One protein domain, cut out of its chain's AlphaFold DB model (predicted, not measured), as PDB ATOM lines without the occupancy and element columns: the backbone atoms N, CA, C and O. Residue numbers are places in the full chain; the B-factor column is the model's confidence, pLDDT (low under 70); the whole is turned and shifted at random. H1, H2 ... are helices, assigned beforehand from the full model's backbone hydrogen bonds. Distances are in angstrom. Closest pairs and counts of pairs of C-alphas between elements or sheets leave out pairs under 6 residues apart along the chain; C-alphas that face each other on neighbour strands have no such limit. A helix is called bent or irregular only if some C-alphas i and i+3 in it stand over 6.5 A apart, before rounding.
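What this domain is: This is residues 288 to 333 of the 341 residues of an uncharacterized protein of Serpula lacrymans var. lacrymans (strain S7.9) (UniProt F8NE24). Three helices follow one another in an open, flat zigzag: H1 runs one way, H2 folds back, and H3 turns back again, with H2 in the middle. H1 and H2 make a V with its point near their link, their lines at 43 degrees, and H3 stands on the other side of H2, away from H1. The printed part has 46 residues with three named helices, in the order H1, H2, H3, and no named strand; the class is all helix. It is only just compact, close to loose, with a radius of gyration of the C-alphas of 10.9 A and spans of 28 by 27 by 12 A.

Where its parts are: H1, residues 288 to 303, is the longest helix and measures 22.3 A from C-alpha 288 at (54.652, 41.161, -9.456) to C-alpha 303 at (39.108, 26.128, -4.032). H2, residues 308 to 316, measures 14.0 A; it is irregular, with C-alphas 309 and 312 7.4 A apart. H3, residues 321 to 331, measures 14.9 A and ends with C-alpha 331 at (44.106, 42.853, 11.551). H3 is neither bent nor irregular, but only just: C-alphas 328 and 331 are 6.0 A apart.

How they stand to each other: H1 and H2 are close but not clearly touching; their closest C-alphas, those of Val 301 and Arg 311, are 6.5 A apart. They run opposite ways at a steep tilt of 43 degrees. H2 and H3 are also close but not clearly touching, with the C-alphas of Ser 316 and Tyr 324 closest at 6.7 A. They run opposite ways at a shallow tilt of 32 degrees, only just short of steep. H1 and H3 are apart. In H1 and H3 every O i to N i+4 pair is within hydrogen-bond range; in H2, 3 of 5 are.

The domain as a whole: The two C-alphas farthest apart, those of Arg 288 and Asn 333, are 29.0 A from each other. The printed part has no cut, and the links H1 to H2 and H2 to H3 are both tight. The mean pLDDT of the printed part is 96.7, and no printed residue is under 70.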
ATOM      1  N   ARG A 288      54.855  42.511  -8.918       95.38
ATOM      2  CA  ARG A 288      54.652  41.161  -9.456       95.38
ATOM      3  C   ARG A 288      54.443  40.112  -8.365       95.38
ATOM      4  O   ARG A 288      53.551  39.280  -8.499       95.38
ATOM      5  N   GLU A 289      55.244  40.148  -7.303       95.00
ATOM      6  CA  GLU A 289      55.120  39.211  -6.177       95.00
ATOM      7  C   GLU A 289      53.799  39.430  -5.442       95.00
ATOM      8  O   GLU A 289      53.096  38.468  -5.147       95.00
ATOM      9  N   PHE A 290      53.422  40.696  -5.238       95.75
ATOM     10  CA  PHE A 290      52.137  41.056  -4.647       95.75
ATOM     11  C   PHE A 290      50.957  40.521  -5.473       95.75
ATOM     12  O   PHE A 290      50.094  39.829  -4.939       95.75
ATOM     13  N   HIS A 291      50.937  40.777  -6.784       95.94
ATOM     14  CA  HIS A 291      49.862  40.300  -7.658       95.94
ATOM     15  C   HIS A 291      49.794  38.765  -7.707       95.94
ATOM     16  O   HIS A 291      48.707  38.183  -7.658       95.94
ATOM     17  N   CYS A 292      50.952  38.098  -7.779       96.31
ATOM     18  CA  CYS A 292      51.039  36.640  -7.748       96.31
ATOM     19  C   CYS A 292      50.459  36.080  -6.442       96.31
ATOM     20  O   CYS A 292      49.614  35.187  -6.481       96.31
ATOM     21  N   PHE A 293      50.835  36.667  -5.302       97.19
ATOM     22  CA  PHE A 293      50.306  36.296  -3.995       97.19
ATOM     23  C   PHE A 293      48.788  36.475  -3.917       97.19
ATOM     24  O   PHE A 293      48.097  35.541  -3.532       97.19
ATOM     25  N   VAL A 294      48.248  37.627  -4.331       96.25
ATOM     26  CA  VAL A 294      46.797  37.891  -4.309       96.25
ATOM     27  C   VAL A 294      46.034  36.882  -5.172       96.25
ATOM     28  O   VAL A 294      45.011  36.339  -4.749       96.25
ATOM     29  N   THR A 295      46.550  36.570  -6.362       96.81
ATOM     30  CA  THR A 295      45.928  35.589  -7.266       96.81
ATOM     31  C   THR A 295      45.953  34.179  -6.667       96.81
ATOM     32  O   THR A 295      44.939  33.485  -6.656       96.81
ATOM     33  N   ALA A 296      47.089  33.759  -6.108       96.81
ATOM     34  CA  ALA A 296      47.210  32.448  -5.477       96.81
ATOM     35  C   ALA A 296      46.378  32.342  -4.186       96.81
ATOM     36  O   ALA A 296      45.712  31.336  -3.956       96.81
ATOM     37  N   ALA A 297      46.350  33.393  -3.364       97.38
ATOM     38  CA  ALA A 297      45.560  33.473  -2.137       97.38
ATOM     39  C   ALA A 297      44.050  33.384  -2.410       97.38
ATOM     40  O   ALA A 297      43.325  32.674  -1.709       97.38
ATOM     41  N   THR A 298      43.565  34.076  -3.444       96.50
ATOM     42  CA  THR A 298      42.154  34.015  -3.858       96.50
ATOM     43  C   THR A 298      41.786  32.634  -4.397       96.50
ATOM     44  O   THR A 298      40.750  32.092  -4.000       96.50
ATOM     45  N   ALA A 299      42.644  32.016  -5.214       95.88
ATOM     46  CA  ALA A 299      42.469  30.632  -5.656       95.88
ATOM     47  C   ALA A 299      42.413  29.667  -4.457       95.88
ATOM     48  O   ALA A 299      41.435  28.942  -4.297       95.88
ATOM     49  N   TYR A 300      43.372  29.753  -3.532       97.06
ATOM     50  CA  TYR A 300      43.431  28.912  -2.332       97.06
ATOM     51  C   TYR A 300      42.149  28.982  -1.487       97.06
ATOM     52  O   TYR A 300      41.578  27.965  -1.092       97.06
ATOM     53  N   VAL A 301      41.646  30.195  -1.247       96.25
ATOM     54  CA  VAL A 301      40.420  30.422  -0.472       96.25
ATOM     55  C   VAL A 301      39.171  29.902  -1.189       96.25
ATOM     56  O   VAL A 301      38.267  29.358  -0.544       96.25
ATOM     57  N   THR A 302      39.087  30.102  -2.505       94.38
ATOM     58  CA  THR A 302      37.916  29.717  -3.309       94.38
ATOM     59  C   THR A 302      37.853  28.209  -3.527       94.38
ATOM     60  O   THR A 302      36.793  27.612  -3.311       94.38
ATOM     61  N   GLU A 303      38.976  27.579  -3.866       94.44
ATOM     62  CA  GLU A 303      39.108  26.128  -4.032       94.44
ATOM     63  C   GLU A 303      38.953  25.399  -2.696       94.44
ATOM     64  O   GLU A 303      38.222  24.410  -2.609       94.44
ATOM     65  N   GLY A 304      39.555  25.941  -1.631       94.12
ATOM     66  CA  GLY A 304      39.485  25.391  -0.275       94.12
ATOM     67  C   GLY A 304      38.151  25.590   0.428       94.12
ATOM     68  O   GLY A 304      37.975  25.101   1.541       94.12
ATOM     69  N   GLN A 305      37.209  26.305  -0.198       94.25
ATOM     70  CA  GLN A 305      35.907  26.649   0.379       94.25
ATOM     71  C   GLN A 305      36.028  27.231   1.794       94.25
ATOM     72  O   GLN A 305      35.202  26.962   2.669       94.25
ATOM     73  N   VAL A 306      37.063  28.045   2.017       95.06
ATOM     74  CA  VAL A 306      37.333  28.620   3.334       95.06
ATOM     75  C   VAL A 306      36.172  29.557   3.702       95.06
ATOM     76  O   VAL A 306      35.847  30.469   2.920       95.06
ATOM     77  N   PRO A 307      35.522  29.359   4.871       96.25
ATOM     78  CA  PRO A 307      34.450  30.231   5.338       96.25
ATOM     79  C   PRO A 307      34.894  31.689   5.325       96.25
ATOM     80  O   PRO A 307      36.027  31.984   5.693       96.25
ATOM     81  N   HIS A 308      34.008  32.602   4.916       94.94
ATOM     82  CA  HIS A 308      34.372  34.004   4.688       94.94
ATOM     83  C   HIS A 308      35.065  34.653   5.893       94.94
ATOM     84  O   HIS A 308      36.105  35.279   5.726       94.94
ATOM     85  N   ALA A 309      34.550  34.376   7.090       95.56
ATOM     86  CA  ALA A 309      35.081  34.865   8.357       95.56
ATOM     87  C   ALA A 309      36.540  34.412   8.612       95.56
ATOM     88  O   ALA A 309      37.326  35.133   9.212       95.56
ATOM     89  N   ASN A 310      36.939  33.243   8.101       97.25
ATOM     90  CA  ASN A 310      38.249  32.648   8.380       97.25
ATOM     91  C   ASN A 310      39.279  32.917   7.276       97.25
ATOM     92  O   ASN A 310      40.426  32.496   7.403       97.25
ATOM     93  N   ARG A 311      38.905  33.588   6.179       97.06
ATOM     94  CA  ARG A 311      39.785  33.768   5.010       97.06
ATOM     95  C   ARG A 311      41.065  34.508   5.367       97.06
ATOM     96  O   ARG A 311      42.147  34.044   5.033       97.06
ATOM     97  N   VAL A 312      40.930  35.629   6.069       97.44
ATOM     98  CA  VAL A 312      42.061  36.489   6.432       97.44
ATOM     99  C   VAL A 312      42.973  35.788   7.437       97.44
ATOM    100  O   VAL A 312      44.190  35.796   7.270       97.44
ATOM    101  N   TYR A 313      42.388  35.092   8.418       97.38
ATOM    102  CA  TYR A 313      43.139  34.267   9.363       97.38
ATOM    103  C   TYR A 313      43.937  33.162   8.654       97.38
ATOM    104  O   TYR A 313      45.136  33.036   8.879       97.38
ATOM    105  N   MET A 314      43.321  32.415   7.731       97.56
ATOM    106  CA  MET A 314      44.015  31.355   6.984       97.56
ATOM    107  C   MET A 314      45.142  31.895   6.101       97.56
ATOM    108  O   MET A 314      46.177  31.249   5.968       97.56
ATOM    109  N   LEU A 315      44.968  33.080   5.510       97.62
ATOM    110  CA  LEU A 315      46.003  33.702   4.685       97.62
ATOM    111  C   LEU A 315      47.175  34.260   5.499       97.62
ATOM    112  O   LEU A 315      48.279  34.347   4.965       97.62
ATOM    113  N   SER A 316      46.968  34.580   6.781       97.25
ATOM    114  CA  SER A 316      48.028  35.087   7.665       97.25
ATOM    115  C   SER A 316      49.208  34.121   7.814       97.25
ATOM    116  O   SER A 316      50.336  34.571   7.988       97.25
ATOM    117  N   ILE A 317      48.969  32.815   7.644       97.88
ATOM    118  CA  ILE A 317      49.989  31.753   7.692       97.88
ATOM    119  C   ILE A 317      51.035  31.927   6.578       97.88
ATOM    120  O   ILE A 317      52.202  31.575   6.748       97.88
ATOM    121  N   PHE A 318      50.630  32.493   5.438       98.00
ATOM    122  CA  PHE A 318      51.498  32.721   4.282       98.00
ATOM    123  C   PHE A 318      52.123  34.125   4.277       98.00
ATOM    124  O   PHE A 318      52.912  34.451   3.389       98.00
ATOM    125  N   LEU A 319      51.797  34.973   5.255       97.94
ATOM    126  CA  LEU A 319      52.432  36.278   5.414       97.94
ATOM    127  C   LEU A 319      53.725  36.134   6.215       97.94
ATOM    128  O   LEU A 319      53.803  35.380   7.181       97.94
ATOM    129  N   LYS A 320      54.747  36.891   5.825       97.75
ATOM    130  CA  LYS A 320      56.049  36.918   6.496       97.75
ATOM    131  C   LYS A 320      56.553  38.357   6.635       97.75
ATOM    132  O   LYS A 320      56.029  39.288   6.017       97.75
ATOM    133  N   GLY A 321      57.542  38.554   7.508       96.94
ATOM    134  CA  GLY A 321      58.179  39.852   7.755       96.94
ATOM    135  C   GLY A 321      57.176  40.986   8.009       96.94
ATOM    136  O   GLY A 321      56.225  40.837   8.776       96.94
ATOM    137  N   LYS A 322      57.348  42.102   7.291       97.31
ATOM    138  CA  LYS A 322      56.522  43.316   7.436       97.31
ATOM    139  C   LYS A 322      55.046  43.118   7.075       97.31
ATOM    140  O   LYS A 322      54.212  43.931   7.473       97.31
ATOM    141  N   ALA A 323      54.710  42.101   6.276       97.19
ATOM    142  CA  ALA A 323      53.314  41.775   5.985       97.19
ATOM    143  C   ALA A 323      52.630  41.160   7.211       97.19
ATOM    144  O   ALA A 323      51.497  41.508   7.535       97.19
ATOM    145  N   TYR A 324      53.339  40.265   7.899       97.94
ATOM    146  CA  TYR A 324      52.835  39.594   9.090       97.94
ATOM    147  C   TYR A 324      52.770  40.536  10.299       97.94
ATOM    148  O   TYR A 324      51.791  40.518  11.037       97.94
ATOM    149  N   GLU A 325      53.748  41.433  10.452       97.94
ATOM    150  CA  GLU A 325      53.704  42.494  11.471       97.94
ATOM    151  C   GLU A 325      52.460  43.378  11.326       97.94
ATOM    152  O   GLU A 325      51.763  43.626  12.306       97.94
ATOM    153  N   PHE A 326      52.132  43.792  10.096       97.19
ATOM    154  CA  PHE A 326      50.906  44.542   9.816       97.19
ATOM    155  C   PHE A 326      49.650  43.747  10.196       97.19
ATOM    156  O   PHE A 326      48.726  44.302  10.788       97.19
ATOM    157  N   TYR A 327      49.625  42.444   9.894       97.62
ATOM    158  CA  TYR A 327      48.522  41.579  10.305       97.62
ATOM    159  C   TYR A 327      48.356  41.570  11.829       97.62
ATOM    160  O   TYR A 327      47.243  41.763  12.308       97.62
ATOM    161  N   ILE A 328      49.439  41.412  12.592       98.12
ATOM    162  CA  ILE A 328      49.384  41.422  14.062       98.12
ATOM    163  C   ILE A 328      48.896  42.774  14.597       98.12
ATOM    164  O   ILE A 328      48.075  42.803  15.509       98.12
ATOM    165  N   GLN A 329      49.396  43.881  14.047       98.06
ATOM    166  CA  GLN A 329      49.108  45.223  14.561       98.06
ATOM    167  C   GLN A 329      47.670  45.675  14.280       98.06
ATOM    168  O   GLN A 329      47.006  46.192  15.175       98.06
ATOM    169  N   GLU A 330      47.186  45.476  13.053       97.31
ATOM    170  CA  GLU A 330      45.920  46.063  12.588       97.31
ATOM    171  C   GLU A 330      44.794  45.028  12.482       97.31
ATOM    172  O   GLU A 330      43.639  45.292  12.818       97.31
ATOM    173  N   VAL A 331      45.114  43.825  12.001       97.69
ATOM    174  CA  VAL A 331      44.106  42.853  11.551       97.69
ATOM    175  C   VAL A 331      43.764  41.833  12.636       97.69
ATOM    176  O   VAL A 331      42.611  41.416  12.747       97.69
ATOM    177  N   ALA A 332      44.739  41.435  13.455       96.88
ATOM    178  CA  ALA A 332      44.596  40.361  14.433       96.88
ATOM    179  C   ALA A 332      43.598  40.682  15.554       96.88
ATOM    180  O   ALA A 332      43.051  39.756  16.149       96.88
ATOM    181  N   ASN A 333      43.311  41.965  15.797       97.56
ATOM    182  CA  ASN A 333      42.294  42.381  16.760       97.56
ATOM    183  C   ASN A 333      40.893  41.902  16.344       97.56
ATOM    184  O   ASN A 333      40.168  41.372  17.178       97.56
TER     185      ASN A 333